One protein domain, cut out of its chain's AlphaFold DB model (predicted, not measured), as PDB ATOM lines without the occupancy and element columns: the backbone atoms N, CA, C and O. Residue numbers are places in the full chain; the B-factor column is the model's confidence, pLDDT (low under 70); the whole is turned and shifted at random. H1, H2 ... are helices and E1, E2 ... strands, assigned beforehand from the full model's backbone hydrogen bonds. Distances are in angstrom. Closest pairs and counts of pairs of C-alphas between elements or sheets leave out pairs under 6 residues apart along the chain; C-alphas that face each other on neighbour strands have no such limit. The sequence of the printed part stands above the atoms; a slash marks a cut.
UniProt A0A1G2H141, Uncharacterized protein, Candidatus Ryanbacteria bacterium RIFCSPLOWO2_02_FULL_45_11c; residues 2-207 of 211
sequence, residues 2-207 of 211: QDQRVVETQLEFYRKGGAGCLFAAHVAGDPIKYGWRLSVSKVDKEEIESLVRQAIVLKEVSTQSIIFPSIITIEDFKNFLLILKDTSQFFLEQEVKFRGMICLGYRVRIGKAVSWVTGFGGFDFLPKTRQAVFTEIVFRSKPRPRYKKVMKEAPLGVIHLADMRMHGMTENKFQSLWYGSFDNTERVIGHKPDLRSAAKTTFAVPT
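This is residues 2 to 207 of the 211 residues of an uncharacterized protein of Candidatus Ryanbacteria bacterium RIFCSPLOWO2_02_FULL_45_11c (UniProt A0A1G2H141). A core sheet, E1 E2 E7 E6, has H1 over one face and H3 over the other; a second, strongly twisted sheet, built round the long strand E4, joins it where E5 runs on into E6. H4 covers part of the second sheet, while H5, off both sheets, packs on H2. The 206 printed residues have five named helices and eight named strands, in the order H1 H2 E1 H3 E2 H4 E3 E4 E5 E6 E7 H5 E8. The core sheet is mixed, the second antiparallel and branched; the class is mixed, helices and strands, and the whole is compact, with a radius of gyration of the C-alphas of 15.9 A and spans of 45 by 39 by 37 A.

Look first at E1, residues 36 to 40, parallel to E2, residues 63 to 68, with N 37 and O 63 2.9 A apart. E7, residues 135 to 140, is antiparallel to E2 (N 66 to O 137, 2.9 A) and forms a hairpin with E6, residues 118 to 120 (N 118 to O 138, 2.9 A). H1, residues 2 to 15, and H3, residues 45 to 57, are on opposite faces at heights of 9.4 A and 9.1 A over the sheet: three layers, helices on both faces. E1, H3 and E2 form a strand-helix-strand unit, parallel strands joined through a helix, its crossover right-handed. E3, residues 90 to 98, E4, residues 101 to 110, and E5, residues 113 to 116, form a meander, each strand antiparallel to the one before (N 91 to O 107, 3.0 A; N 108 to O 115, 3.0 A). E8, residues 203 to 206, lies on the same side of E4 as E5, with N 102 and O 205 2.7 A apart. H4, residues 74 to 86, is on this sheet at a height of 9.8 A; its closest C-alphas to E3 are those of Lys 85 and Phe 91, 6.4 A. H2, residues 22 to 28, forms a helical hairpin with H1 and touches residues 177 to 184 of H5, residues 171 to 189, about perpendicular at 78 degrees, closest at C-alphas 22 and 181, 5.1 A. Every O i to N i+4 pair is within hydrogen-bond range in H1, H2, H3 and H4, and 14 of 15 in H5.

Find C-alpha 2 at (-24.797, -23.661, 6.712), where H1 begins its 20.0 A. E4 runs 28.5 A from C-alpha 101 at (-52.150, -22.619, 26.553); H5 runs 27.3 A, with a kink of 27 degrees near residue 183. E8 ends at C-alpha 206, (-48.341, -24.712, 27.421).

The farthest C-alphas, those of Glu 75 and Lys 148, are 46.2 A apart. The printed part has no cut; the links E6 to E7, E7 to H5 and H5 to E8 are long. Mean pLDDT of the printed part is 93.3, and residue 149 is under 70.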
ATOM      1  N   GLN A   2     -23.773 -23.184   5.766       85.38
ATOM      2  CA  GLN A   2     -24.797 -23.661   6.712       85.38
ATOM      3  C   GLN A   2     -26.032 -22.742   6.760       85.38
ATOM      4  O   GLN A   2     -27.142 -23.219   6.547       85.38
ATOM      5  N   ASP A   3     -25.840 -21.427   6.892       95.31
ATOM      6  CA  ASP A   3     -26.954 -20.465   6.969       95.31
ATOM      7  C   ASP A   3     -27.828 -20.446   5.714       95.31
ATOM      8  O   ASP A   3     -29.049 -20.374   5.796       95.31
ATOM      9  N   GLN A   4     -27.217 -20.579   4.535       96.12
ATOM     10  CA  GLN A   4     -27.956 -20.642   3.275       96.12
ATOM     11  C   GLN A   4     -28.869 -21.875   3.212       96.12
ATOM     12  O   GLN A   4     -29.989 -21.779   2.721       96.12
ATOM     13  N   ARG A   5     -28.428 -23.022   3.751       97.25
ATOM     14  CA  ARG A   5     -29.264 -24.231   3.843       97.25
ATOM     15  C   ARG A   5     -30.409 -24.060   4.839       97.25
ATOM     16  O   ARG A   5     -31.509 -24.533   4.566       97.25
ATOM     17  N   VAL A   6     -30.162 -23.383   5.962       98.12
ATOM     18  CA  VAL A   6     -31.195 -23.036   6.954       98.12
ATOM     19  C   VAL A   6     -32.266 -22.154   6.311       98.12
ATOM     20  O   VAL A   6     -33.448 -22.489   6.366       98.12
ATOM     21  N   VAL A   7     -31.852 -21.079   5.633       98.38
ATOM     22  CA  VAL A   7     -32.758 -20.172   4.911       98.38
ATOM     23  C   VAL A   7     -33.557 -20.918   3.847       98.38
ATOM     24  O   VAL A   7     -34.773 -20.769   3.796       98.38
ATOM     25  N   GLU A   8     -32.908 -21.746   3.028       98.12
ATOM     26  CA  GLU A   8     -33.594 -22.469   1.955       98.12
ATOM     27  C   GLU A   8     -34.595 -23.497   2.497       98.12
ATOM     28  O   GLU A   8     -35.700 -23.621   1.979       98.12
ATOM     29  N   THR A   9     -34.261 -24.174   3.597       98.00
ATOM     30  CA  THR A   9     -35.178 -25.105   4.272       98.00
ATOM     31  C   THR A   9     -36.397 -24.372   4.838       98.00
ATOM     32  O   THR A   9     -37.525 -24.854   4.713       98.00
ATOM     33  N   GLN A  10     -36.196 -23.183   5.415       98.00
ATOM     34  CA  GLN A  10     -37.296 -22.360   5.913       98.00
ATOM     35  C   GLN A  10     -38.174 -21.841   4.763       98.00
ATOM     36  O   GLN A  10     -39.402 -21.886   4.849       98.00
ATOM     37  N   LEU A  11     -37.571 -21.406   3.653       98.12
ATOM     38  CA  LEU A  11     -38.304 -21.007   2.448       98.12
ATOM     39  C   LEU A  11     -39.110 -22.166   1.866       98.12
ATOM     40  O   LEU A  11     -40.260 -21.970   1.482       98.12
ATOM     41  N   GLU A  12     -38.555 -23.374   1.848       98.19
ATOM     42  CA  GLU A  12     -39.244 -24.564   1.356       98.19
ATOM     43  C   GLU A  12     -40.495 -24.897   2.185       98.19
ATOM     44  O   GLU A  12     -41.544 -25.221   1.622       98.19
ATOM     45  N   PHE A  13     -40.433 -24.735   3.513       97.50
ATOM     46  CA  PHE A  13     -41.612 -24.817   4.384       97.50
ATOM     47  C   PHE A  13     -42.712 -23.830   3.952       97.50
ATOM     48  O   PHE A  13     -43.883 -24.212   3.832       97.50
ATOM     49  N   TYR A  14     -42.348 -22.577   3.659       97.44
ATOM     50  CA  TYR A  14     -43.300 -21.580   3.172       97.44
ATOM     51  C   TYR A  14     -43.853 -21.920   1.786       97.44
ATOM     52  O   TYR A  14     -45.071 -21.875   1.607       97.44
ATOM     53  N   ARG A  15     -43.001 -22.292   0.821       97.62
ATOM     54  CA  ARG A  15     -43.406 -22.629  -0.558       97.62
ATOM     55  C   ARG A  15     -44.390 -23.794  -0.601       97.62
ATOM     56  O   ARG A  15     -45.344 -23.756  -1.373       97.62
ATOM     57  N   LYS A  16     -44.222 -24.779   0.285       96.06
ATOM     58  CA  LYS A  16     -45.151 -25.909   0.464       96.06
ATOM     59  C   LYS A  16     -46.470 -25.534   1.153       96.06
ATOM     60  O   LYS A  16     -47.323 -26.394   1.361       96.06
ATOM     61  N   GLY A  17     -46.657 -24.265   1.519       94.56
ATOM     62  CA  GLY A  17     -47.863 -23.780   2.183       94.56
ATOM     63  C   GLY A  17     -47.958 -24.180   3.653       94.56
ATOM     64  O   GLY A  17     -49.050 -24.110   4.219       94.56
ATOM     65  N   GLY A  18     -46.841 -24.572   4.282       94.31
ATOM     66  CA  GLY A  18     -46.806 -25.014   5.678       94.31
ATOM     67  C   GLY A  18     -47.301 -23.945   6.653       94.31
ATOM     68  O   GLY A  18     -47.982 -24.258   7.622       94.31
ATOM     69  N   ALA A  19     -47.085 -22.666   6.334       94.44
ATOM     70  CA  ALA A  19     -47.584 -21.541   7.125       94.44
ATOM     71  C   ALA A  19     -49.100 -21.276   6.988       94.44
ATOM     72  O   ALA A  19     -49.612 -20.325   7.580       94.44
ATOM     73  N   GLY A  20     -49.826 -22.028   6.150       92.75
ATOM     74  CA  GLY A  20     -51.244 -21.797   5.827       92.75
ATOM     75  C   GLY A  20     -51.491 -20.615   4.875       92.75
ATOM     76  O   GLY A  20     -52.372 -20.676   4.021       92.75
ATOM     77  N   CYS A  21     -50.671 -19.566   4.959       92.00
ATOM     78  CA  CYS A  21     -50.771 -18.351   4.156       92.00
ATOM     79  C   CYS A  21     -50.217 -18.537   2.732       92.00
ATOM     80  O   CYS A  21     -49.006 -18.668   2.536       92.00
ATOM     81  N   LEU A  22     -51.084 -18.459   1.718       92.25
ATOM     82  CA  LEU A  22     -50.675 -18.582   0.315       92.25
ATOM     83  C   LEU A  22     -49.904 -17.355  -0.191       92.25
ATOM     84  O   LEU A  22     -49.122 -17.474  -1.132       92.25
ATOM     85  N   PHE A  23     -50.061 -16.186   0.444       92.00
ATOM     86  CA  PHE A  23     -49.182 -15.045   0.167       92.00
ATOM     87  C   PHE A  23     -47.741 -15.357   0.560       92.00
ATOM     88  O   PHE A  23     -46.842 -15.118  -0.237       92.00
ATOM     89  N   ALA A  24     -47.520 -15.940   1.742       93.62
ATOM     90  CA  ALA A  24     -46.182 -16.337   2.172       93.62
ATOM     91  C   ALA A  24     -45.588 -17.391   1.226       93.62
ATOM     92  O   ALA A  24     -44.435 -17.261   0.832       93.62
ATOM     93  N   ALA A  25     -46.390 -18.367   0.781       95.12
ATOM     94  CA  ALA A  25     -45.958 -19.363  -0.200       95.12
ATOM     95  C   ALA A  25     -45.539 -18.736  -1.541       95.12
ATOM     96  O   ALA A  25     -44.483 -19.060  -2.077       95.12
ATOM     97  N   HIS A  26     -46.335 -17.792  -2.058       94.38
ATOM     98  CA  HIS A  26     -46.020 -17.063  -3.292       94.38
ATOM     99  C   HIS A  26     -44.750 -16.215  -3.151       94.38
ATOM    100  O   HIS A  26     -43.896 -16.216  -4.034       94.38
ATOM    101  N   VAL A  27     -44.617 -15.492  -2.037       94.38
ATOM    102  CA  VAL A  27     -43.474 -14.609  -1.765       94.38
ATOM    103  C   VAL A  27     -42.195 -15.416  -1.525       94.38
ATOM    104  O   VAL A  27     -41.136 -15.003  -1.982       94.38
ATOM    105  N   ALA A  28     -42.276 -16.596  -0.907       96.12
ATOM    106  CA  ALA A  28     -41.126 -17.480  -0.701       96.12
ATOM    107  C   ALA A  28     -40.504 -18.006  -2.011       96.12
ATOM    108  O   ALA A  28     -39.363 -18.473  -2.004       96.12
ATOM    109  N   GLY A  29     -41.220 -17.929  -3.138       95.56
ATOM    110  CA  GLY A  29     -40.661 -18.216  -4.462       95.56
ATOM    111  C   GLY A  29     -39.637 -17.177  -4.934       95.56
ATOM    112  O   GLY A  29     -38.737 -17.521  -5.691       95.56
ATOM    113  N   ASP A  30     -39.749 -15.927  -4.475       95.19
ATOM    114  CA  ASP A  30     -38.816 -14.838  -4.790       95.19
ATOM    115  C   ASP A  30     -38.825 -13.789  -3.656       95.19
ATOM    116  O   ASP A  30     -39.417 -12.711  -3.785       95.19
ATOM    117  N   PRO A  31     -38.229 -14.105  -2.492       95.75
ATOM    118  CA  PRO A  31     -38.349 -13.268  -1.299       95.75
ATOM    119  C   PRO A  31     -37.734 -11.875  -1.499       95.75
ATOM    120  O   PRO A  31     -38.286 -10.884  -1.015       95.75
ATOM    121  N   ILE A  32     -36.649 -11.775  -2.275       94.94
ATOM    122  CA  ILE A  32     -35.948 -10.514  -2.554       94.94
ATOM    123  C   ILE A  32     -36.869  -9.543  -3.297       94.94
ATOM    124  O   ILE A  32     -37.003  -8.392  -2.877       94.94
ATOM    125  N   LYS A  33     -37.572 -10.003  -4.342       93.44
ATOM    126  CA  LYS A  33     -38.519  -9.175  -5.110       93.44
ATOM    127  C   LYS A  33     -39.597  -8.524  -4.244       93.44
ATOM    128  O   LYS A  33     -40.036  -7.410  -4.533       93.44
ATOM    129  N   TYR A  34     -40.036  -9.209  -3.194       93.00
ATOM    130  CA  TYR A  34     -41.086  -8.727  -2.294       93.00
ATOM    131  C   TYR A  34     -40.535  -8.079  -1.013       93.00
ATOM    132  O   TYR A  34     -41.304  -7.753  -0.105       93.00
ATOM    133  N   GLY A  35     -39.218  -7.861  -0.936       94.75
ATOM    134  CA  GLY A  35     -38.566  -7.217   0.201       94.75
ATOM    135  C   GLY A  35     -38.642  -8.043   1.484       94.75
ATOM    136  O   GLY A  35     -38.805  -7.474   2.568       94.75
ATOM    137  N   TRP A  36     -38.599  -9.370   1.365       96.81
ATOM    138  CA  TRP A  36     -38.527 -10.298   2.485       96.81
ATOM    139  C   TRP A  36     -37.077 -10.726   2.706       96.81
ATOM    140  O   TRP A  36     -36.501 -11.463   1.910       96.81
ATOM    141  N   ARG A  37     -36.479 -10.249   3.798       97.69
ATOM    142  CA  ARG A  37     -35.135 -10.645   4.219       97.69
ATOM    143  C   ARG A  37     -35.231 -11.756   5.256       97.69
ATOM    144  O   ARG A  37     -35.936 -11.608   6.252       97.69
ATOM    145  N   LEU A  38     -34.486 -12.835   5.039       98.25
ATOM    146  CA  LEU A  38     -34.296 -13.913   6.004       98.25
ATOM    147  C   LEU A  38     -32.871 -13.831   6.542       98.25
ATOM    148  O   LEU A  38     -31.923 -13.600   5.792       98.25
ATOM    149  N   SER A  39     -32.711 -13.937   7.854       98.31
ATOM    150  CA  SER A  39     -31.406 -13.869   8.511       98.31
ATOM    151  C   SER A  39     -31.330 -14.960   9.564       98.31
ATOM    152  O   SER A  39     -32.256 -15.126  10.350       98.31
ATOM    153  N   VAL A  40     -30.246 -15.726   9.536       98.44
ATOM    154  CA  VAL A  40     -29.935 -16.709  10.574       98.44
ATOM    155  C   VAL A  40     -29.248 -15.968  11.706       98.44
ATOM    156  O   VAL A  40     -28.429 -15.091  11.437       98.44
ATOM    157  N   SER A  41     -29.619 -16.279  12.942       97.62
ATOM    158  CA  SER A  41     -29.084 -15.590  14.105       97.62
ATOM    159  C   SER A  41     -28.857 -16.532  15.275       97.62
ATOM    160  O   SER A  41     -29.549 -17.546  15.420       97.62
ATOM    161  N   LYS A  42     -27.888 -16.186  16.125       96.38
ATOM    162  CA  LYS A  42     -27.789 -16.779  17.459       96.38
ATOM    163  C   LYS A  42     -28.916 -16.256  18.343       96.38
ATOM    164  O   LYS A  42     -29.514 -15.211  18.091       96.38
ATOM    165  N   VAL A  43     -29.197 -16.989  19.417       96.56
ATOM    166  CA  VAL A  43     -30.094 -16.515  20.475       96.56
ATOM    167  C   VAL A  43     -29.314 -15.535  21.353       96.56
ATOM    168  O   VAL A  43     -28.878 -15.875  22.447       96.56
ATOM    169  N   ASP A  44     -29.077 -14.342  20.819       96.12
ATOM    170  CA  ASP A  44     -28.330 -13.268  21.463       96.12
ATOM    171  C   ASP A  44     -29.082 -11.944  21.319       96.12
ATOM    172  O   ASP A  44     -29.609 -11.618  20.251       96.12
ATOM    173  N   LYS A  45     -29.133 -11.173  22.407       96.56
ATOM    174  CA  LYS A  45     -29.869  -9.910  22.442       96.56
ATOM    175  C   LYS A  45     -29.310  -8.919  21.425       96.56
ATOM    176  O   LYS A  45     -30.071  -8.392  20.619       96.56
ATOM    177  N   GLU A  46     -28.008  -8.650  21.452       96.75
ATOM    178  CA  GLU A  46     -27.394  -7.609  20.622       96.75
ATOM    179  C   GLU A  46     -27.537  -7.919  19.130       96.75
ATOM    180  O   GLU A  46     -27.816  -7.023  18.323       96.75
ATOM    181  N   GLU A  47     -27.411  -9.196  18.772       96.75
ATOM    182  CA  GLU A  47     -27.582  -9.681  17.409       96.75
ATOM    183  C   GLU A  47     -29.026  -9.495  16.914       96.75
ATOM    184  O   GLU A  47     -29.246  -8.915  15.843       96.75
ATOM    185  N   ILE A  48     -30.020  -9.886  17.723       97.62
ATOM    186  CA  ILE A  48     -31.442  -9.680  17.415       97.62
ATOM    187  C   ILE A  48     -31.737  -8.183  17.256       97.62
ATOM    188  O   ILE A  48     -32.353  -7.774  16.268       97.62
ATOM    189  N   GLU A  49     -31.272  -7.345  18.186       96.94
ATOM    190  CA  GLU A  49     -31.479  -5.900  18.106       96.94
ATOM    191  C   GLU A  49     -30.843  -5.300  16.843       96.94
ATOM    192  O   GLU A  49     -31.434  -4.435  16.187       96.94
ATOM    193  N   SER A  50     -29.643  -5.760  16.478       97.31
ATOM    194  CA  SER A  50     -28.946  -5.337  15.262       97.31
ATOM    195  C   SER A  50     -29.758  -5.668  14.012       97.31
ATOM    196  O   SER A  50     -29.966  -4.793  13.165       97.31
ATOM    197  N   LEU A  51     -30.292  -6.889  13.912       97.81
ATOM    198  CA  LEU A  51     -31.127  -7.310  12.787       97.81
ATOM    199  C   LEU A  51     -32.424  -6.499  12.693       97.81
ATOM    200  O   LEU A  51     -32.811  -6.084  11.597       97.81
ATOM    201  N   VAL A  52     -33.067  -6.199  13.826       97.06
ATOM    202  CA  VAL A  52     -34.257  -5.337  13.855       97.06
ATOM    203  C   VAL A  52     -33.926  -3.923  13.378       97.06
ATOM    204  O   VAL A  52     -34.621  -3.390  12.509       97.06
ATOM    205  N   ARG A  53     -32.844  -3.317  13.888       96.75
ATOM    206  CA  ARG A  53     -32.398  -1.978  13.467       96.75
ATOM    207  C   ARG A  53     -32.091  -1.931  11.971       96.75
ATOM    208  O   ARG A  53     -32.567  -1.029  11.282       96.75
ATOM    209  N   GLN A  54     -31.368  -2.923  11.449       97.62
ATOM    210  CA  GLN A  54     -31.077  -3.029  10.019       97.62
ATOM    211  C   GLN A  54     -32.360  -3.124   9.188       97.62
ATOM    212  O   GLN A  54     -32.520  -2.373   8.228       97.62
ATOM    213  N   ALA A  55     -33.308  -3.982   9.575       96.94
ATOM    214  CA  ALA A  55     -34.580  -4.122   8.869       96.94
ATOM    215  C   ALA A  55     -35.394  -2.815   8.839       96.94
ATOM    216  O   ALA A  55     -36.106  -2.547   7.867       96.94
ATOM    217  N   ILE A  56     -35.306  -1.994   9.892       95.56
ATOM    218  CA  ILE A  56     -35.965  -0.682   9.969       95.56
ATOM    219  C   ILE A  56     -35.302   0.328   9.027       95.56
ATOM    220  O   ILE A  56     -36.020   1.029   8.311       95.56
ATOM    221  N   VAL A  57     -33.968   0.385   8.999       96.25
ATOM    222  CA  VAL A  57     -33.204   1.381   8.226       96.25
ATOM    223  C   VAL A  57     -33.186   1.069   6.728       96.25
ATOM    224  O   VAL A  57     -33.366   1.972   5.910       96.25
ATOM    225  N   LEU A  58     -33.014  -0.201   6.355       96.31
ATOM    226  CA  LEU A  58     -32.949  -0.628   4.957       96.31
ATOM    227  C   LEU A  58     -34.307  -0.448   4.270       96.31
ATOM    228  O   LEU A  58     -35.345  -0.884   4.780       96.31
ATOM    229  N   LYS A  59     -34.323   0.236   3.122       93.00
ATOM    230  CA  LYS A  59     -35.565   0.641   2.434       93.00
ATOM    231  C   LYS A  59     -36.225  -0.526   1.706       93.00
ATOM    232  O   LYS A  59     -37.449  -0.583   1.619       93.00
ATOM    233  N   GLU A  60     -35.408  -1.431   1.194       93.12
ATOM    234  CA  GLU A  60     -35.773  -2.633   0.456       93.12
ATOM    235  C   GLU A  60     -36.314  -3.743   1.364       93.12
ATOM    236  O   GLU A  60     -37.109  -4.569   0.919       93.12
ATOM    237  N   VAL A  61     -35.957  -3.731   2.653       95.44
ATOM    238  CA  VAL A  61     -36.468  -4.692   3.632       95.44
ATOM    239  C   VAL A  61     -37.816  -4.206   4.152       95.44
ATOM    240  O   VAL A  61     -37.904  -3.223   4.891       95.44
ATOM    241  N   SER A  62     -38.878  -4.904   3.754       95.00
ATOM    242  CA  SER A  62     -40.249  -4.655   4.210       95.00
ATOM    243  C   SER A  62     -40.737  -5.686   5.229       95.00
ATOM    244  O   SER A  62     -41.572  -5.356   6.078       95.00
ATOM    245  N   THR A  63     -40.180  -6.897   5.170       96.44
ATOM    246  CA  THR A  63     -40.428  -8.013   6.082       96.44
ATOM    247  C   THR A  63     -39.093  -8.624   6.482       96.44
ATOM    248  O   THR A  63     -38.248  -8.877   5.623       96.44
ATOM    249  N   GLN A  64     -38.912  -8.869   7.775       97.81
ATOM    250  CA  GLN A  64     -37.731  -9.510   8.334       97.81
ATOM    251  C   GLN A  64     -38.133 -10.816   9.009       97.81
ATOM    252  O   GLN A  64     -39.021 -10.832   9.861       97.81
ATOM    253  N   SER A  65     -37.423 -11.873   8.644       98.44
ATOM    254  CA  SER A  65     -37.401 -13.166   9.313       98.44
ATOM    255  C   SER A  65     -36.078 -13.337  10.042       98.44
ATOM    256  O   SER A  65     -35.018 -13.142   9.440       98.44
ATOM    257  N   ILE A  66     -36.121 -13.704  11.318       98.62
ATOM    258  CA  ILE A  66     -34.936 -14.069  12.100       98.62
ATOM    259  C   ILE A  66     -35.087 -15.534  12.498       98.62
ATOM    260  O   ILE A  66     -36.054 -15.881  13.174       98.62
ATOM    261  N   ILE A  67     -34.170 -16.377  12.024       98.81
ATOM    262  CA  ILE A  67     -34.211 -17.836  12.156       98.81
ATOM    263  C   ILE A  67     -33.146 -18.276  13.160       98.81
ATOM    264  O   ILE A  67     -31.976 -17.924  13.017       98.81
ATOM    265  N   PHE A  68     -33.544 -19.089  14.131       98.50
ATOM    266  CA  PHE A  68     -32.722 -19.543  15.248       98.50
ATOM    267  C   PHE A  68     -32.558 -21.071  15.197       98.50
ATOM    268  O   PHE A  68     -33.320 -21.803  15.837       98.50
ATOM    269  N   PRO A  69     -31.580 -21.592  14.434       97.94
ATOM    270  CA  PRO A  69     -31.388 -23.033  14.282       97.94
ATOM    271  C   PRO A  69     -30.884 -23.721  15.558       97.94
ATOM    272  O   PRO A  69     -30.967 -24.940  15.655       97.94
ATOM    273  N   SER A  70     -30.368 -22.966  16.535       97.62
ATOM    274  CA  SER A  70     -29.904 -23.504  17.820       97.62
ATOM    275  C   SER A  70     -31.029 -23.775  18.822       97.62
ATOM    276  O   SER A  70     -30.763 -24.358  19.864       97.62
ATOM    277  N   ILE A  71     -32.268 -23.351  18.543       98.25
ATOM    278  CA  ILE A  71     -33.416 -23.620  19.416       98.25
ATOM    279  C   ILE A  71     -34.001 -24.980  19.045       98.25
ATOM    280  O   ILE A  71     -34.768 -25.083  18.086       98.25
ATOM    281  N   ILE A  72     -33.627 -26.007  19.806       96.94
ATOM    282  CA  ILE A  72     -34.012 -27.403  19.546       96.94
ATOM    283  C   ILE A  72     -34.884 -27.934  20.686       96.94
ATOM    284  O   ILE A  72     -35.850 -28.661  20.455       96.94
ATOM    285  N   THR A  73     -34.564 -27.562  21.923       97.25
ATOM    286  CA  THR A  73     -35.241 -28.043  23.125       97.25
ATOM    287  C   THR A  73     -36.224 -27.016  23.685       97.25
ATOM    288  O   THR A  73     -36.208 -25.830  23.351       97.25
ATOM    289  N   ILE A  74     -37.088 -27.482  24.590       95.88
ATOM    290  CA  ILE A  74     -37.987 -26.619  25.363       95.88
ATOM    291  C   ILE A  74     -37.206 -25.578  26.175       95.88
ATOM    292  O   ILE A  74     -37.657 -24.441  26.297       95.88
ATOM    293  N   GLU A  75     -36.044 -25.949  26.710       95.94
ATOM    294  CA  GLU A  75     -35.220 -25.044  27.510       95.94
ATOM    295  C   GLU A  75     -34.589 -23.949  26.644       95.94
ATOM    296  O   GLU A  75     -34.647 -22.774  27.002       95.94
ATOM    297  N   ASP A  76     -34.110 -24.294  25.444       97.50
ATOM    298  CA  ASP A  76     -33.631 -23.298  24.474       97.50
ATOM    299  C   ASP A  76     -34.738 -22.300  24.115       97.50
ATOM    300  O   ASP A  76     -34.502 -21.096  24.009       97.50
ATOM    301  N   PHE A  77     -35.967 -22.797  23.952       97.62
ATOM    302  CA  PHE A  77     -37.114 -21.960  23.628       97.62
ATOM    303  C   PHE A  77     -37.499 -21.031  24.784       97.62
ATOM    304  O   PHE A  77     -37.785 -19.857  24.550       97.62
ATOM    305  N   LYS A  78     -37.461 -21.506  26.036       95.88
ATOM    306  CA  LYS A  78     -37.656 -20.650  27.218       95.88
ATOM    307  C   LYS A  78     -36.593 -19.556  27.296       95.88
ATOM    308  O   LYS A  78     -36.947 -18.388  27.453       95.88
ATOM    309  N   ASN A  79     -35.322 -19.915  27.119       96.06
ATOM    310  CA  ASN A  79     -34.213 -18.960  27.101       96.06
ATOM    311  C   ASN A  79     -34.396 -17.910  26.000       96.06
ATOM    312  O   ASN A  79     -34.224 -16.716  26.239       96.06
ATOM    313  N   PHE A  80     -34.842 -18.330  24.817       97.69
ATOM    314  CA  PHE A  80     -35.199 -17.415  23.740       97.69
ATOM    315  C   PHE A  80     -36.332 -16.452  24.120       97.69
ATOM    316  O   PHE A  80     -36.224 -15.260  23.840       97.69
ATOM    317  N   LEU A  81     -37.397 -16.917  24.781       96.12
ATOM    318  CA  LEU A  81     -38.486 -16.037  25.223       96.12
ATOM    319  C   LEU A  81     -38.029 -15.009  26.270       96.12
ATOM    320  O   LEU A  81     -38.510 -13.872  26.242       96.12
ATOM    321  N   LEU A  82     -37.101 -15.382  27.160       94.81
ATOM    322  CA  LEU A  82     -36.478 -14.460  28.117       94.81
ATOM    323  C   LEU A  82     -35.655 -13.391  27.389       94.81
ATOM    324  O   LEU A  82     -35.884 -12.200  27.582       94.81
ATOM    325  N   ILE A  83     -34.788 -13.806  26.463       96.00
ATOM    326  CA  ILE A  83     -33.980 -12.881  25.659       96.00
ATOM    327  C   ILE A  83     -34.876 -11.949  24.838       96.00
ATOM    328  O   ILE A  83     -34.638 -10.743  24.792       96.00
ATOM    329  N   LEU A  84     -35.954 -12.468  24.243       94.88
ATOM    330  CA  LEU A  84     -36.900 -11.663  23.475       94.88
ATOM    331  C   LEU A  84     -37.616 -10.625  24.351       94.88
ATOM    332  O   LEU A  84     -37.852  -9.508  23.898       94.88
ATOM    333  N   LYS A  85     -37.943 -10.974  25.601       92.56
ATOM    334  CA  LYS A  85     -38.528 -10.049  26.584       92.56
ATOM    335  C   LYS A  85     -37.552  -8.933  26.976       92.56
ATOM    336  O   LYS A  85     -37.991  -7.801  27.163       92.56
ATOM    337  N   ASP A  86     -36.260  -9.239  27.047       92.62
ATOM    338  CA  ASP A  86     -35.206  -8.284  27.411       92.62
ATOM    339  C   ASP A  86     -34.670  -7.473  26.217       92.62
ATOM    340  O   ASP A  86     -33.882  -6.536  26.392       92.62
ATOM    341  N   THR A  87     -35.083  -7.816  24.994       94.00
ATOM    342  CA  THR A  87     -34.703  -7.133  23.751       94.00
ATOM    343  C   THR A  87     -35.522  -5.854  23.587       94.00
ATOM    344  O   THR A  87     -36.742  -5.901  23.454       94.00
ATOM    345  N   SER A  88     -34.867  -4.690  23.547       89.69
ATOM    346  CA  SER A  88     -35.535  -3.389  23.733       89.69
ATOM    347  C   SER A  88     -36.588  -3.029  22.674       89.69
ATOM    348  O   SER A  88     -37.515  -2.262  22.946       89.69
ATOM    349  N   GLN A  89     -36.465  -3.554  21.454       91.88
ATOM    350  CA  GLN A  89     -37.413  -3.295  20.370       91.88
ATOM    351  C   GLN A  89     -38.665  -4.174  20.452       91.88
ATOM    352  O   GLN A  89     -39.664  -3.838  19.804       91.88
ATOM    353  N   PHE A  90     -38.619  -5.267  21.221       95.25
ATOM    354  CA  PHE A  90     -39.745  -6.165  21.424       95.25
ATOM    355  C   PHE A  90     -40.485  -5.837  22.718       95.25
ATOM    356  O   PHE A  90     -39.899  -5.462  23.727       95.25
ATOM    357  N   PHE A  91     -41.804  -5.992  22.698       96.12
ATOM    358  CA  PHE A  91     -42.613  -5.946  23.911       96.12
ATOM    359  C   PHE A  91     -43.784  -6.916  23.810       96.12
ATOM    360  O   PHE A  91     -44.291  -7.197  22.719       96.12
ATOM    361  N   LEU A  92     -44.206  -7.439  24.960       95.94
ATOM    362  CA  LEU A  92     -45.356  -8.327  25.071       95.94
ATOM    363  C   LEU A  92     -46.623  -7.484  25.248       95.94
ATOM    364  O   LEU A  92     -46.818  -6.854  26.281       95.94
ATOM    365  N   GLU A  93     -47.474  -7.451  24.224       95.88
ATOM    366  CA  GLU A  93     -48.748  -6.715  24.256       95.88
ATOM    367  C   GLU A  93     -49.910  -7.605  24.709       95.88
ATOM    368  O   GLU A  93     -50.872  -7.131  25.306       95.88
ATOM    369  N   GLN A  94     -49.837  -8.903  24.408       95.06
ATOM    370  CA  GLN A  94     -50.898  -9.859  24.705       95.06
ATOM    371  C   GLN A  94     -50.338 -11.054  25.472       95.06
ATOM    372  O   GLN A  94     -49.435 -11.730  24.988       95.06
ATOM    373  N   GLU A  95     -50.962 -11.373  26.602       96.19
ATOM    374  CA  GLU A  95     -50.761 -12.617  27.341       96.19
ATOM    375  C   GLU A  95     -52.133 -13.152  27.766       96.19
ATOM    376  O   GLU A  95     -52.755 -12.647  28.698       96.19
ATOM    377  N   VAL A  96     -52.661 -14.135  27.031       97.00
ATOM    378  CA  VAL A  96     -54.032 -14.630  27.245       97.00
ATOM    379  C   VAL A  96     -54.037 -16.143  27.401       97.00
ATOM    380  O   VAL A  96     -53.572 -16.867  26.520       97.00
ATOM    381  N   LYS A  97     -54.616 -16.633  28.502       96.56
ATOM    382  CA  LYS A  97     -54.875 -18.063  28.702       96.56
ATOM    383  C   LYS A  97     -55.987 -18.534  27.768       96.56
ATOM    384  O   LYS A  97     -57.061 -17.940  27.724       96.56
ATOM    385  N   PHE A  98     -55.751 -19.626  27.051       95.31
ATOM    386  CA  PHE A  98     -56.716 -20.211  26.127       95.31
ATOM    387  C   PHE A  98     -56.505 -21.721  26.023       95.31
ATOM    388  O   PHE A  98     -55.477 -22.170  25.526       95.31
ATOM    389  N   ARG A  99     -57.488 -22.508  26.484       92.81
ATOM    390  CA  ARG A  99     -57.511 -23.980  26.359       92.81
ATOM    391  C   ARG A  99     -56.203 -24.669  26.806       92.81
ATOM    392  O   ARG A  99     -55.621 -25.435  26.050       92.81
ATOM    393  N   GLY A 100     -55.720 -24.359  28.013       92.81
ATOM    394  CA  GLY A 100     -54.479 -24.942  28.564       92.81
ATOM    395  C   GLY A 100     -53.175 -24.344  28.014       92.81
ATOM    396  O   GLY A 100     -52.088 -24.757  28.412       92.81
ATOM    397  N   MET A 101     -53.277 -23.344  27.138       96.75
ATOM    398  CA  MET A 101     -52.150 -22.619  26.553       96.75
ATOM    399  C   MET A 101     -52.133 -21.163  27.023       96.75
ATOM    400  O   MET A 101     -53.147 -20.632  27.480       96.75
ATOM    401  N   ILE A 102     -51.001 -20.492  26.845       96.81
ATOM    402  CA  ILE A 102     -50.834 -19.044  26.960       96.81
ATOM    403  C   ILE A 102     -50.452 -18.516  25.582       96.81
ATOM    404  O   ILE A 102     -49.460 -18.933  24.990       96.81
ATOM    405  N   CYS A 103     -51.286 -17.633  25.040       97.62
ATOM    406  CA  CYS A 103     -51.092 -17.011  23.737       97.62
ATOM    407  C   CYS A 103     -50.340 -15.688  23.913       97.62
ATOM    408  O   CYS A 103     -50.947 -14.670  24.261       97.62
ATOM    409  N   LEU A 104     -49.035 -15.726  23.656       97.56
ATOM    410  CA  LEU A 104     -48.114 -14.598  23.734       97.56
ATOM    411  C   LEU A 104     -48.144 -13.810  22.424       97.56
ATOM    412  O   LEU A 104     -47.919 -14.370  21.352       97.56
ATOM    413  N   GLY A 105     -48.423 -12.512  22.495       97.56
ATOM    414  CA  GLY A 105     -48.399 -11.591  21.362       97.56
ATOM    415  C   GLY A 105     -47.287 -10.566  21.514       97.56
ATOM    416  O   GLY A 105     -47.512  -9.492  22.072       97.56
ATOM    417  N   TYR A 106     -46.111 -10.892  20.984       97.88
ATOM    418  CA  TYR A 106     -44.986  -9.973  20.886       97.88
ATOM    419  C   TYR A 106     -45.172  -8.994  19.733       97.88
ATOM    420  O   TYR A 106     -45.828  -9.276  18.719       97.88
ATOM    421  N   ARG A 107     -44.579  -7.821  19.911       97.31
ATOM    422  CA  ARG A 107     -44.660  -6.683  19.006       97.31
ATOM    423  C   ARG A 107     -43.298  -6.049  18.817       97.31
ATOM    424  O   ARG A 107     -42.509  -6.055  19.750       97.31
ATOM    425  N   VAL A 108     -43.074  -5.446  17.651       96.62
ATOM    426  CA  VAL A 108     -41.907  -4.591  17.386       96.62
ATOM    427  C   VAL A 108     -42.370  -3.163  17.141       96.62
ATOM    428  O   VAL A 108     -43.295  -2.934  16.357       96.62
ATOM    429  N   ARG A 109     -41.727  -2.181  17.775       93.50
ATOM    430  CA  ARG A 109     -42.023  -0.762  17.525       93.50
ATOM    431  C   ARG A 109     -41.346  -0.280  16.240       93.50
ATOM    432  O   ARG A 109     -40.128  -0.343  16.115       93.50
ATOM    433  N   ILE A 110     -42.135   0.250  15.304       92.38
ATOM    434  CA  ILE A 110     -41.674   0.790  14.018       92.38
ATOM    435  C   ILE A 110     -42.119   2.254  13.921       92.38
ATOM    436  O   ILE A 110     -43.233   2.568  13.496       92.38
ATOM    437  N   GLY A 111     -41.254   3.173  14.358       89.81
ATOM    438  CA  GLY A 111     -41.619   4.584  14.505       89.81
ATOM    439  C   GLY A 111     -42.787   4.751  15.484       89.81
ATOM    440  O   GLY A 111     -42.693   4.336  16.635       89.81
ATOM    441  N   LYS A 112     -43.896   5.342  15.019       90.31
ATOM    442  CA  LYS A 112     -45.140   5.499  15.801       90.31
ATOM    443  C   LYS A 112     -46.090   4.295  15.705       90.31
ATOM    444  O   LYS A 112     -47.133   4.301  16.347       90.31
ATOM    445  N   ALA A 113     -45.765   3.309  14.873       93.38
ATOM    446  CA  ALA A 113     -46.596   2.141  14.620       93.38
ATOM    447  C   ALA A 113     -46.049   0.899  15.335       93.38
ATOM    448  O   ALA A 113     -44.897   0.858  15.777       93.38
ATOM    449  N   VAL A 114     -46.883  -0.132  15.411       94.69
ATOM    450  CA  VAL A 114     -46.564  -1.404  16.055       94.69
ATOM    451  C   VAL A 114     -46.705  -2.531  15.044       94.69
ATOM    452  O   VAL A 114     -47.760  -2.712  14.445       94.69
ATOM    453  N   SER A 115     -45.644  -3.307  14.860       96.50
ATOM    454  CA  SER A 115     -45.646  -4.490  14.008       96.50
ATOM    455  C   SER A 115     -45.983  -5.725  14.822       96.50
ATOM    456  O   SER A 115     -45.380  -5.968  15.870       96.50
ATOM    457  N   TRP A 116     -46.953  -6.505  14.354       96.62
ATOM    458  CA  TRP A 116     -47.205  -7.822  14.928       96.62
ATOM    459  C   TRP A 116     -46.040  -8.752  14.609       96.62
ATOM    460  O   TRP A 116     -45.493  -8.712  13.510       96.62
ATOM    461  N   VAL A 117     -45.674  -9.593  15.574       97.69
ATOM    462  CA  VAL A 117     -44.653 -10.625  15.397       97.69
ATOM    463  C   VAL A 117     -45.352 -11.965  15.298       97.69
ATOM    464  O   VAL A 117     -46.183 -12.315  16.136       97.69
ATOM    465  N   THR A 118     -45.011 -12.724  14.273       97.31
ATOM    466  CA  THR A 118     -45.428 -14.110  14.113       97.31
ATOM    467  C   THR A 118     -44.259 -15.022  14.449       97.31
ATOM    468  O   THR A 118     -43.156 -14.777  13.971       97.31
ATOM    469  N   GLY A 119     -44.507 -16.067  15.236       97.81
ATOM    470  CA  GLY A 119     -43.518 -17.082  15.570       97.81
ATOM    471  C   GLY A 119     -43.778 -18.416  14.870       97.81
ATOM    472  O   GLY A 119     -44.931 -18.801  14.663       97.81
ATOM    473  N   PHE A 120     -42.702 -19.121  14.542       98.44
ATOM    474  CA  PHE A 120     -42.686 -20.509  14.079       98.44
ATOM    475  C   PHE A 120     -41.661 -21.308  14.888       98.44
ATOM    476  O   PHE A 120     -40.766 -20.717  15.491       98.44
ATOM    477  N   GLY A 121     -41.771 -22.635  14.900       97.81
ATOM    478  CA  GLY A 121     -40.764 -23.512  15.503       97.81
ATOM    479  C   GLY A 121     -41.121 -24.990  15.436       97.81
ATOM    480  O   GLY A 121     -42.245 -25.344  15.088       97.81
ATOM    481  N   GLY A 122     -40.168 -25.851  15.787       97.00
ATOM    482  CA  GLY A 122     -40.278 -27.311  15.667       97.00
ATOM    483  C   GLY A 122     -41.036 -27.999  16.801       97.00
ATOM    484  O   GLY A 122     -40.776 -29.161  17.086       97.00
ATOM    485  N   PHE A 123     -41.933 -27.290  17.489       97.50
ATOM    486  CA  PHE A 123     -42.579 -27.787  18.702       97.50
ATOM    487  C   PHE A 123     -44.018 -28.237  18.450       97.50
ATOM    488  O   PHE A 123     -44.842 -27.469  17.952       97.50
ATOM    489  N   ASP A 124     -44.357 -29.447  18.896       95.94
ATOM    490  CA  ASP A 124     -45.677 -30.051  18.669       95.94
ATOM    491  C   ASP A 124     -46.840 -29.296  19.320       95.94
ATOM    492  O   ASP A 124     -47.979 -29.394  18.860       95.94
ATOM    493  N   PHE A 125     -46.566 -28.508  20.363       95.50
ATOM    494  CA  PHE A 125     -47.580 -27.682  21.015       95.50
ATOM    495  C   PHE A 125     -47.989 -26.459  20.178       95.50
ATOM    496  O   PHE A 125     -49.033 -25.855  20.444       95.50
ATOM    497  N   LEU A 126     -47.183 -26.062  19.187       96.75
ATOM    498  CA  LEU A 126     -47.532 -24.972  18.284       96.75
ATOM    499  C   LEU A 126     -48.640 -25.427  17.322       96.75
ATOM    500  O   LEU A 126     -48.694 -26.602  16.955       96.75
ATOM    501  N   PRO A 127     -49.523 -24.525  16.855       95.38
ATOM    502  CA  PRO A 127     -50.466 -24.858  15.790       95.38
ATOM    503  C   PRO A 127     -49.738 -25.409  14.564       95.38
ATOM    504  O   PRO A 127     -48.641 -24.949  14.257       95.38
ATOM    505  N   LYS A 128     -50.357 -26.321  13.805       96.12
ATOM    506  CA  LYS A 128     -49.722 -26.936  12.623       96.12
ATOM    507  C   LYS A 128     -49.204 -25.912  11.606       96.12
ATOM    508  O   LYS A 128     -48.125 -26.094  11.063       96.12
ATOM    509  N   THR A 129     -49.890 -24.780  11.441       95.62
ATOM    510  CA  THR A 129     -49.445 -23.661  10.586       95.62
ATOM    511  C   THR A 129     -48.263 -22.855  11.131       95.62
ATOM    512  O   THR A 129     -47.782 -21.936  10.473       95.62
ATOM    513  N   ARG A 130     -47.806 -23.152  12.348       97.06
ATOM    514  CA  ARG A 130     -46.638 -22.556  13.008       97.06
ATOM    515  C   ARG A 130     -45.508 -23.572  13.219       97.06
ATOM    516  O   ARG A 130     -44.448 -23.187  13.707       97.06
ATOM    517  N   GLN A 131     -45.725 -24.841  12.868       97.38
ATOM    518  CA  GLN A 131     -44.730 -25.901  13.014       97.38
ATOM    519  C   GLN A 131     -43.763 -25.872  11.829       97.38
ATOM    520  O   GLN A 131     -44.091 -26.352  10.747       97.38
ATOM    521  N   ALA A 132     -42.586 -25.290  12.034       97.12
ATOM    522  CA  ALA A 132     -41.514 -25.216  11.044       97.12
ATOM    523  C   ALA A 132     -40.261 -25.930  11.561       97.12
ATOM    524  O   ALA A 132     -40.137 -26.166  12.757       97.12
ATOM    525  N   VAL A 133     -39.322 -26.259  10.671       95.88
ATOM    526  CA  VAL A 133     -38.090 -26.978  11.048       95.88
ATOM    527  C   VAL A 133     -37.258 -26.173  12.047       95.88
ATOM    528  O   VAL A 133     -36.749 -26.732  13.014       95.88
ATOM    529  N   PHE A 134     -37.144 -24.862  11.834       98.25
ATOM    530  CA  PHE A 134     -36.403 -23.970  12.716       98.25
ATOM    531  C   PHE A 134     -37.337 -23.009  13.439       98.25
ATOM    532  O   PHE A 134     -38.383 -22.612  12.914       98.25
ATOM    533  N   THR A 135     -36.927 -22.599  14.641       98.69
ATOM    534  CA  THR A 135     -37.585 -21.494  15.334       98.69
ATOM    535  C   THR A 135     -37.332 -20.202  14.572       98.69
ATOM    536  O   THR A 135     -36.205 -19.911  14.181       98.69
ATOM    537  N   GLU A 136     -38.381 -19.424  14.338       98.75
ATOM    538  CA  GLU A 136     -38.315 -18.192  13.556       98.75
ATOM    539  C   GLU A 136     -39.273 -17.156  14.135       98.75
ATOM    540  O   GLU A 136     -40.385 -17.490  14.549       98.75
ATOM    541  N   ILE A 137     -38.873 -15.886  14.107       98.44
ATOM    542  CA  ILE A 137     -39.800 -14.763  14.250       98.44
ATOM    543  C   ILE A 137     -39.832 -13.931  12.978       98.44
ATOM    544  O   ILE A 137     -38.800 -13.649  12.370       98.44
ATOM    545  N   VAL A 138     -41.035 -13.512  12.600       98.06
ATOM    546  CA  VAL A 138     -41.290 -12.732  11.391       98.06
ATOM    547  C   VAL A 138     -42.083 -11.489  11.749       98.06
ATOM    548  O   VAL A 138     -43.104 -11.567  12.435       98.06
ATOM    549  N   PHE A 139     -41.634 -10.338  11.261       97.25
ATOM    550  CA  PHE A 139     -42.326  -9.065  11.430       97.25
ATOM    551  C   PHE A 139     -42.112  -8.167  10.214       97.25
ATOM    552  O   PHE A 139     -41.172  -8.334   9.435       97.25
ATOM    553  N   ARG A 140     -42.987  -7.176  10.046       95.81
ATOM    554  CA  ARG A 140     -42.804  -6.139   9.027       95.81
ATOM    555  C   ARG A 140     -42.095  -4.928   9.601       95.81
ATOM    556  O   ARG A 140     -42.462  -4.452  10.672       95.81
ATOM    557  N   SER A 141     -41.129  -4.396   8.865       95.38
ATOM    558  CA  SER A 141     -40.371  -3.202   9.254       95.38
ATOM    559  C   SER A 141     -40.850  -1.931   8.553       95.38
ATOM    560  O   SER A 141     -40.308  -0.850   8.779       95.38
ATOM    561  N   LYS A 142     -41.862  -2.048   7.684       93.75
ATOM    562  CA  LYS A 142     -42.446  -0.948   6.912       93.75
ATOM    563  C   LYS A 142     -43.971  -1.008   6.993       93.75
ATOM    564  O   LYS A 142     -44.525  -2.107   7.046       93.75
ATOM    565  N   PRO A 143     -44.668   0.140   6.967       88.44
ATOM    566  CA  PRO A 143     -46.124   0.161   6.970       88.44
ATOM    567  C   PRO A 143     -46.701  -0.536   5.733       88.44
ATOM    568  O   PRO A 143     -46.004  -0.840   4.757       88.44
ATOM    569  N   ARG A 144     -48.007  -0.811   5.769       83.06
ATOM    570  CA  ARG A 144     -48.760  -1.262   4.594       83.06
ATOM    571  C   ARG A 144     -48.511  -0.308   3.415       83.06
ATOM    572  O   ARG A 144     -48.643   0.906   3.590       83.06
ATOM    573  N   PRO A 145     -48.157  -0.820   2.224       81.44
ATOM    574  CA  PRO A 145     -48.121  -0.010   1.015       81.44
ATOM    575  C   PRO A 145     -49.474   0.663   0.765       81.44
ATOM    576  O   PRO A 145     -50.520   0.168   1.181       81.44
ATOM    577  N   ARG A 146     -49.477   1.795   0.059       78.44
ATOM    578  CA  ARG A 146     -50.735   2.433  -0.344       78.44
ATOM    579  C   ARG A 146     -51.400   1.588  -1.431       78.44
ATOM    580  O   ARG A 146     -50.954   1.593  -2.576       78.44
ATOM    581  N   TYR A 147     -52.446   0.862  -1.058       74.62
ATOM    582  CA  TYR A 147     -53.301   0.114  -1.976       74.62
ATOM    583  C   TYR A 147     -54.565   0.906  -2.302       74.62
ATOM    584  O   TYR A 147     -55.084   1.611  -1.441       74.62
ATOM    585  N   LYS A 148     -55.082   0.763  -3.533       70.50
ATOM    586  CA  LYS A 148     -56.383   1.339  -3.927       70.50
ATOM    587  C   LYS A 148     -57.553   0.686  -3.186       70.50
ATOM    588  O   LYS A 148     -58.560   1.334  -2.940       70.50
ATOM    589  N   LYS A 149     -57.415  -0.599  -2.847       69.44
ATOM    590  CA  LYS A 149     -58.408  -1.408  -2.140       69.44
ATOM    591  C   LYS A 149     -57.692  -2.406  -1.238       69.44
ATOM    592  O   LYS A 149     -56.618  -2.893  -1.584       69.44
ATOM    593  N   VAL A 150     -58.292  -2.704  -0.094       74.62
ATOM    594  CA  VAL A 150     -57.807  -3.700   0.865       74.62
ATOM    595  C   VAL A 150     -58.955  -4.623   1.245       74.62
ATOM    596  O   VAL A 150     -60.094  -4.179   1.357       74.62
ATOM    597  N   MET A 151     -58.667  -5.913   1.413       74.44
ATOM    598  CA  MET A 151     -59.690  -6.909   1.766       74.44
ATOM    599  C   MET A 151     -60.078  -6.836   3.242       74.44
ATOM    600  O   MET A 151     -61.209  -7.137   3.611       74.44
ATOM    601  N   LYS A 152     -59.130  -6.435   4.093       78.69
ATOM    602  CA  LYS A 152     -59.334  -6.205   5.520       78.69
ATOM    603  C   LYS A 152     -58.370  -5.133   5.996       78.69
ATOM    604  O   LYS A 152     -57.184  -5.173   5.668       78.69
ATOM    605  N   GLU A 153     -58.873  -4.185   6.769       79.56
ATOM    606  CA  GLU A 153     -58.028  -3.176   7.395       79.56
ATOM    607  C   GLU A 153     -57.403  -3.714   8.679       79.56
ATOM    608  O   GLU A 153     -58.065  -4.360   9.497       79.56
ATOM    609  N   ALA A 154     -56.104  -3.469   8.837       82.44
ATOM    610  CA  ALA A 154     -55.457  -3.612  10.129       82.44
ATOM    611  C   ALA A 154     -55.940  -2.481  11.056       82.44
ATOM    612  O   ALA A 154     -56.265  -1.397  10.562       82.44
ATOM    613  N   PRO A 155     -55.970  -2.697  12.383       86.00
ATOM    614  CA  PRO A 155     -56.237  -1.623  13.332       86.00
ATOM    615  C   PRO A 155     -55.311  -0.420  13.108       86.00
ATOM    616  O   PRO A 155     -54.172  -0.572  12.656       86.00
ATOM    617  N   LEU A 156     -55.786   0.781  13.443       86.19
ATOM    618  CA  LEU A 156     -54.996   2.001  13.287       86.19
ATOM    619  C   LEU A 156     -53.657   1.875  14.034       86.19
ATOM    620  O   LEU A 156     -53.616   1.482  15.195       86.19
ATOM    621  N   GLY A 157     -52.557   2.203  13.353       88.31
ATOM    622  CA  GLY A 157     -51.208   2.119  13.921       88.31
ATOM    623  C   GLY A 157     -50.606   0.709  13.963       88.31
ATOM    624  O   GLY A 157     -49.450   0.577  14.362       88.31
ATOM    625  N   VAL A 158     -51.323  -0.326  13.516       90.88
ATOM    626  CA  VAL A 158     -50.808  -1.701  13.436       90.88
ATOM    627  C   VAL A 158     -50.258  -2.001  12.043       90.88
ATOM    628  O   VAL A 158     -50.896  -1.739  11.026       90.88
ATOM    629  N   ILE A 159     -49.073  -2.606  12.001       90.81
ATOM    630  CA  ILE A 159     -48.469  -3.181  10.801       90.81
ATOM    631  C   ILE A 159     -48.701  -4.694  10.845       90.81
ATOM    632  O   ILE A 159     -48.123  -5.405  11.670       90.81
ATOM    633  N   HIS A 160     -49.559  -5.191   9.954       87.38
ATOM    634  CA  HIS A 160     -49.907  -6.606   9.886       87.38
ATOM    635  C   HIS A 160     -48.976  -7.355   8.922       87.38
ATOM    636  O   HIS A 160     -48.646  -6.835   7.859       87.38
ATOM    637  N   LEU A 161     -48.578  -8.600   9.225       81.88
ATOM    638  CA  LEU A 161     -47.680  -9.368   8.338       81.88
ATOM    639  C   LEU A 161     -48.225  -9.535   6.916       81.88
ATOM    640  O   LEU A 161     -47.468  -9.437   5.958       81.88
ATOM    641  N   ALA A 162     -49.534  -9.746   6.775       78.50
ATOM    642  CA  ALA A 162     -50.182  -9.921   5.472       78.50
ATOM    643  C   ALA A 162     -50.185  -8.655   4.586       78.50
ATOM    644  O   ALA A 162     -50.552  -8.735   3.420       78.50
ATOM    645  N   ASP A 163     -49.743  -7.503   5.094       78.88
ATOM    646  CA  ASP A 163     -49.660  -6.250   4.333       78.88
ATOM    647  C   ASP A 163     -48.418  -6.178   3.409       78.88
ATOM    648  O   ASP A 163     -47.941  -5.089   3.075       78.88
ATOM    649  N   MET A 164     -47.855  -7.323   3.005       77.62
ATOM    650  CA  MET A 164     -46.678  -7.399   2.127       77.62
ATOM    651  C   MET A 164     -46.922  -6.706   0.789       77.62
ATOM    652  O   MET A 164     -48.037  -6.732   0.271       77.62
ATOM    653  N   ARG A 165     -45.874  -6.104   0.207       80.75
ATOM    654  CA  ARG A 165     -45.959  -5.401  -1.081       80.75
ATOM    655  C   ARG A 165     -46.005  -6.383  -2.250       80.75
ATOM    656  O   ARG A 165     -44.969  -6.725  -2.803       80.75
ATOM    657  N   MET A 166     -47.205  -6.760  -2.686       83.44
ATOM    658  CA  MET A 166     -47.416  -7.699  -3.801       83.44
ATOM    659  C   MET A 166     -47.271  -7.018  -5.177       83.44
ATOM    660  O   MET A 166     -48.204  -6.988  -5.979       83.44
ATOM    661  N   HIS A 167     -46.117  -6.399  -5.447       78.19
ATOM    662  CA  HIS A 167     -45.887  -5.671  -6.699       78.19
ATOM    663  C   HIS A 167     -45.987  -6.592  -7.927       78.19
ATOM    664  O   HIS A 167     -45.466  -7.707  -7.925       78.19
ATOM    665  N   GLY A 168     -46.660  -6.113  -8.979       82.00
ATOM    666  CA  GLY A 168     -46.867  -6.867 -10.220       82.00
ATOM    667  C   GLY A 168     -47.903  -7.994 -10.126       82.00
ATOM    668  O   GLY A 168     -48.025  -8.774 -11.064       82.00
ATOM    669  N   MET A 169     -48.647  -8.105  -9.020       87.38
ATOM    670  CA  MET A 169     -49.733  -9.076  -8.873       87.38
ATOM    671  C   MET A 169     -51.056  -8.516  -9.408       87.38
ATOM    672  O   MET A 169     -51.437  -7.392  -9.084       87.38
ATOM    673  N   THR A 170     -51.777  -9.316 -10.195       86.69
ATOM    674  CA  THR A 170     -53.126  -8.974 -10.665       86.69
ATOM    675  C   THR A 170     -54.152  -9.081  -9.537       86.69
ATOM    676  O   THR A 170     -53.973  -9.853  -8.593       86.69
ATOM    677  N   GLU A 171     -55.264  -8.349  -9.645       84.88
ATOM    678  CA  GLU A 171     -56.338  -8.400  -8.644       84.88
ATOM    679  C   GLU A 171     -56.919  -9.814  -8.491       84.88
ATOM    680  O   GLU A 171     -57.055 -10.299  -7.369       84.88
ATOM    681  N   ASN A 172     -57.155 -10.523  -9.599       87.00
ATOM    682  CA  ASN A 172     -57.662 -11.900  -9.568       87.00
ATOM    683  C   ASN A 172     -56.716 -12.843  -8.810       87.00
ATOM    684  O   ASN A 172     -57.159 -13.647  -7.990       87.00
ATOM    685  N   LYS A 173     -55.397 -12.728  -9.037       88.19
ATOM    686  CA  LYS A 173     -54.413 -13.531  -8.302       88.19
ATOM    687  C   LYS A 173     -54.406 -13.159  -6.821       88.19
ATOM    688  O   LYS A 173     -54.373 -14.056  -5.984       88.19
ATOM    689  N   PHE A 174     -54.479 -11.870  -6.496       87.50
ATOM    690  CA  PHE A 174     -54.541 -11.401  -5.113       87.50
ATOM    691  C   PHE A 174     -55.762 -11.965  -4.372       87.50
ATOM    692  O   PHE A 174     -55.616 -12.517  -3.283       87.50
ATOM    693  N   GLN A 175     -56.953 -11.878  -4.970       87.00
ATOM    694  CA  GLN A 175     -58.185 -12.418  -4.387       87.00
ATOM    695  C   GLN A 175     -58.111 -13.941  -4.224       87.00
ATOM    696  O   GLN A 175     -58.449 -14.459  -3.161       87.00
ATOM    697  N   SER A 176     -57.594 -14.656  -5.228       89.62
ATOM    698  CA  SER A 176     -57.375 -16.105  -5.152       89.62
ATOM    699  C   SER A 176     -56.467 -16.493  -3.977       89.62
ATOM    700  O   SER A 176     -56.806 -17.402  -3.221       89.62
ATOM    701  N   LEU A 177     -55.355 -15.778  -3.765       90.56
ATOM    702  CA  LEU A 177     -54.480 -16.015  -2.612       90.56
ATOM    703  C   LEU A 177     -55.163 -15.660  -1.288       90.56
ATOM    704  O   LEU A 177     -54.951 -16.357  -0.297       90.56
ATOM    705  N   TRP A 178     -55.975 -14.601  -1.257       87.50
ATOM    706  CA  TRP A 178     -56.704 -14.181  -0.061       87.50
ATOM    707  C   TRP A 178     -57.696 -15.237   0.413       87.50
ATOM    708  O   TRP A 178     -57.583 -15.713   1.542       87.50
ATOM    709  N   TYR A 179     -58.629 -15.636  -0.452       87.94
ATOM    710  CA  TYR A 179     -59.633 -16.640  -0.107       87.94
ATOM    711  C   TYR A 179     -58.991 -18.011   0.118       87.94
ATOM    712  O   TYR A 179     -59.212 -18.625   1.159       87.94
ATOM    713  N   GLY A 180     -58.072 -18.420  -0.764       89.56
ATOM    714  CA  GLY A 180     -57.376 -19.697  -0.625       89.56
ATOM    715  C   GLY A 180     -56.502 -19.797   0.629       89.56
ATOM    716  O   GLY A 180     -56.276 -20.898   1.119       89.56
ATOM    717  N   SER A 181     -56.023 -18.681   1.197       89.69
ATOM    718  CA  SER A 181     -55.280 -18.709   2.467       89.69
ATOM    719  C   SER A 181     -56.158 -19.124   3.643       89.69
ATOM    720  O   SER A 181     -55.663 -19.795   4.547       89.69
ATOM    721  N   PHE A 182     -57.438 -18.741   3.653       87.31
ATOM    722  CA  PHE A 182     -58.358 -19.148   4.713       87.31
ATOM    723  C   PHE A 182     -58.609 -20.658   4.647       87.31
ATOM    724  O   PHE A 182     -58.340 -21.361   5.622       87.31
ATOM    725  N   ASP A 183     -58.979 -21.152   3.464       90.38
ATOM    726  CA  ASP A 183     -59.251 -22.571   3.216       90.38
ATOM    727  C   ASP A 183     -58.014 -23.438   3.484       90.38
ATOM    728  O   ASP A 183     -58.085 -24.475   4.146       90.38
ATOM    729  N   ASN A 184     -56.838 -22.994   3.028       91.00
ATOM    730  CA  ASN A 184     -55.591 -23.715   3.253       91.00
ATOM    731  C   ASN A 184     -55.186 -23.722   4.734       91.00
ATOM    732  O   ASN A 184     -54.702 -24.738   5.225       91.00
ATOM    733  N   THR A 185     -55.399 -22.620   5.458       92.31
ATOM    734  CA  THR A 185     -55.128 -22.564   6.903       92.31
ATOM    735  C   THR A 185     -56.013 -23.556   7.651       92.31
ATOM    736  O   THR A 185     -55.487 -24.333   8.444       92.31
ATOM    737  N   GLU A 186     -57.321 -23.568   7.375       93.00
ATOM    738  CA  GLU A 186     -58.270 -24.511   7.980       93.00
ATOM    739  C   GLU A 186     -57.899 -25.965   7.664       93.00
ATOM    740  O   GLU A 186     -57.841 -26.794   8.572       93.00
ATOM    741  N   ARG A 187     -57.522 -26.256   6.414       94.38
ATOM    742  CA  ARG A 187     -57.042 -27.580   5.996       94.38
ATOM    743  C   ARG A 187     -55.793 -28.031   6.759       94.38
ATOM    744  O   ARG A 187     -55.712 -29.190   7.149       94.38
ATOM    745  N   VAL A 188     -54.812 -27.145   6.958       91.62
ATOM    746  CA  VAL A 188     -53.549 -27.491   7.639       91.62
ATOM    747  C   VAL A 188     -53.749 -27.681   9.144       91.62
ATOM    748  O   VAL A 188     -53.144 -28.580   9.723       91.62
ATOM    749  N   ILE A 189     -54.577 -26.855   9.795       91.56
ATOM    750  CA  ILE A 189     -54.825 -26.984  11.245       91.56
ATOM    751  C   ILE A 189     -55.926 -27.997  11.590       91.56
ATOM    752  O   ILE A 189     -55.999 -28.430  12.737       91.56
ATOM    753  N   GLY A 190     -56.769 -28.377  10.624       92.94
ATOM    754  CA  GLY A 190     -57.874 -29.326  10.793       92.94
ATOM    755  C   GLY A 190     -59.134 -28.739  11.446       92.94
ATOM    756  O   GLY A 190     -60.027 -29.487  11.829       92.94
ATOM    757  N   HIS A 191     -59.201 -27.417  11.621       92.00
ATOM    758  CA  HIS A 191     -60.341 -26.696  12.197       92.00
ATOM    759  C   HIS A 191     -60.307 -25.212  11.794       92.00
ATOM    760  O   HIS A 191     -59.331 -24.741  11.221       92.00
ATOM    761  N   LYS A 192     -61.332 -24.419  12.129       92.38
ATOM    762  CA  LYS A 192     -61.289 -22.961  11.897       92.38
ATOM    763  C   LYS A 192     -60.190 -22.285  12.730       92.38
ATOM    764  O   LYS A 192     -60.033 -22.656  13.896       92.38
ATOM    765  N   PRO A 193     -59.467 -21.276  12.205       91.81
ATOM    766  CA  PRO A 193     -58.438 -20.567  12.966       91.81
ATOM    767  C   PRO A 193     -58.951 -20.048  14.314       91.81
ATOM    768  O   PRO A 193     -60.041 -19.484  14.399       91.81
ATOM    769  N   ASP A 194     -58.155 -20.234  15.366       94.62
ATOM    770  CA  ASP A 194     -58.478 -19.827  16.734       94.62
ATOM    771  C   ASP A 194     -57.415 -18.857  17.277       94.62
ATOM    772  O   ASP A 194     -56.539 -18.386  16.547       94.62
ATOM    773  N   LEU A 195     -57.479 -18.525  18.569       94.94
ATOM    774  CA  LEU A 195     -56.525 -17.594  19.173       94.94
ATOM    775  C   LEU A 195     -55.067 -18.082  19.093       94.94
ATOM    776  O   LEU A 195     -54.165 -17.247  19.029       94.94
ATOM    777  N   ARG A 196     -54.819 -19.397  19.063       95.62
ATOM    778  CA  ARG A 196     -53.464 -19.967  19.025       95.62
ATOM    779  C   ARG A 196     -52.821 -19.767  17.656       95.62
ATOM    780  O   ARG A 196     -51.632 -19.477  17.584       95.62
ATOM    781  N   SER A 197     -53.604 -19.906  16.583       93.12
ATOM    782  CA  SER A 197     -53.143 -19.738  15.196       93.12
ATOM    783  C   SER A 197     -53.345 -18.326  14.634       93.12
ATOM    784  O   SER A 197     -52.892 -18.035  13.526       93.12
ATOM    785  N   ALA A 198     -53.988 -17.427  15.386       92.25
ATOM    786  CA  ALA A 198     -54.226 -16.051  14.972       92.25
ATOM    787  C   ALA A 198     -52.923 -15.277  14.704       92.25
ATOM    788  O   ALA A 198     -51.937 -15.401  15.425       92.25
ATOM    789  N   ALA A 199     -52.956 -14.375  13.720       88.56
ATOM    790  CA  ALA A 199     -51.802 -13.550  13.345       88.56
ATOM    791  C   ALA A 199     -51.272 -12.653  14.482       88.56
ATOM    792  O   ALA A 199     -50.086 -12.336  14.508       88.56
ATOM    793  N   LYS A 200     -52.138 -12.258  15.426       92.75
ATOM    794  CA  LYS A 200     -51.771 -11.449  16.601       92.75
ATOM    795  C   LYS A 200     -51.037 -12.233  17.696       92.75
ATOM    796  O   LYS A 200     -50.485 -11.613  18.609       92.75
ATOM    797  N   THR A 201     -51.064 -13.563  17.625       97.00
ATOM    798  CA  THR A 201     -50.369 -14.467  18.545       97.00
ATOM    799  C   THR A 201     -49.039 -14.860  17.916       97.00
ATOM    800  O   THR A 201     -48.994 -15.427  16.823       97.00
ATOM    801  N   THR A 202     -47.954 -14.539  18.612       97.88
ATOM    802  CA  THR A 202     -46.589 -14.903  18.231       97.88
ATOM    803  C   THR A 202     -46.335 -16.367  18.550       97.88
ATOM    804  O   THR A 202     -46.027 -17.131  17.642       97.88
ATOM    805  N   PHE A 203     -46.549 -16.771  19.806       97.94
ATOM    806  CA  PHE A 203     -46.424 -18.158  20.254       97.94
ATOM    807  C   PHE A 203     -47.591 -18.532  21.165       97.94
ATOM    808  O   PHE A 203     -47.983 -17.760  22.038       97.94
ATOM    809  N   ALA A 204     -48.139 -19.729  20.972       97.25
ATOM    810  CA  ALA A 204     -49.058 -20.347  21.918       97.25
ATOM    811  C   ALA A 204     -48.294 -21.444  22.657       97.25
ATOM    812  O   ALA A 204     -47.892 -22.424  22.038       97.25
ATOM    813  N   VAL A 205     -48.081 -21.269  23.957       96.75
ATOM    814  CA  VAL A 205     -47.216 -22.126  24.779       96.75
ATOM    815  C   VAL A 205     -48.014 -22.845  25.867       96.75
ATOM    816  O   VAL A 205     -48.982 -22.265  26.353       96.75
ATOM    817  N   PRO A 206     -47.664 -24.072  26.295       96.38
ATOM    818  CA  PRO A 206     -48.341 -24.712  27.421       96.38
ATOM    819  C   PRO A 206     -48.237 -23.869  28.693       96.38
ATOM    820  O   PRO A 206     -47.181 -23.310  28.992       96.38
ATOM    821  N   THR A 207     -49.307 -23.805  29.490       93.56
ATOM    822  CA  THR A 207     -49.300 -23.032  30.749       93.56
ATOM    823  C   THR A 207     -48.240 -23.499  31.747       93.56
ATOM    824  O   THR A 207     -47.834 -22.719  32.599       93.56
TER     825      THR A 207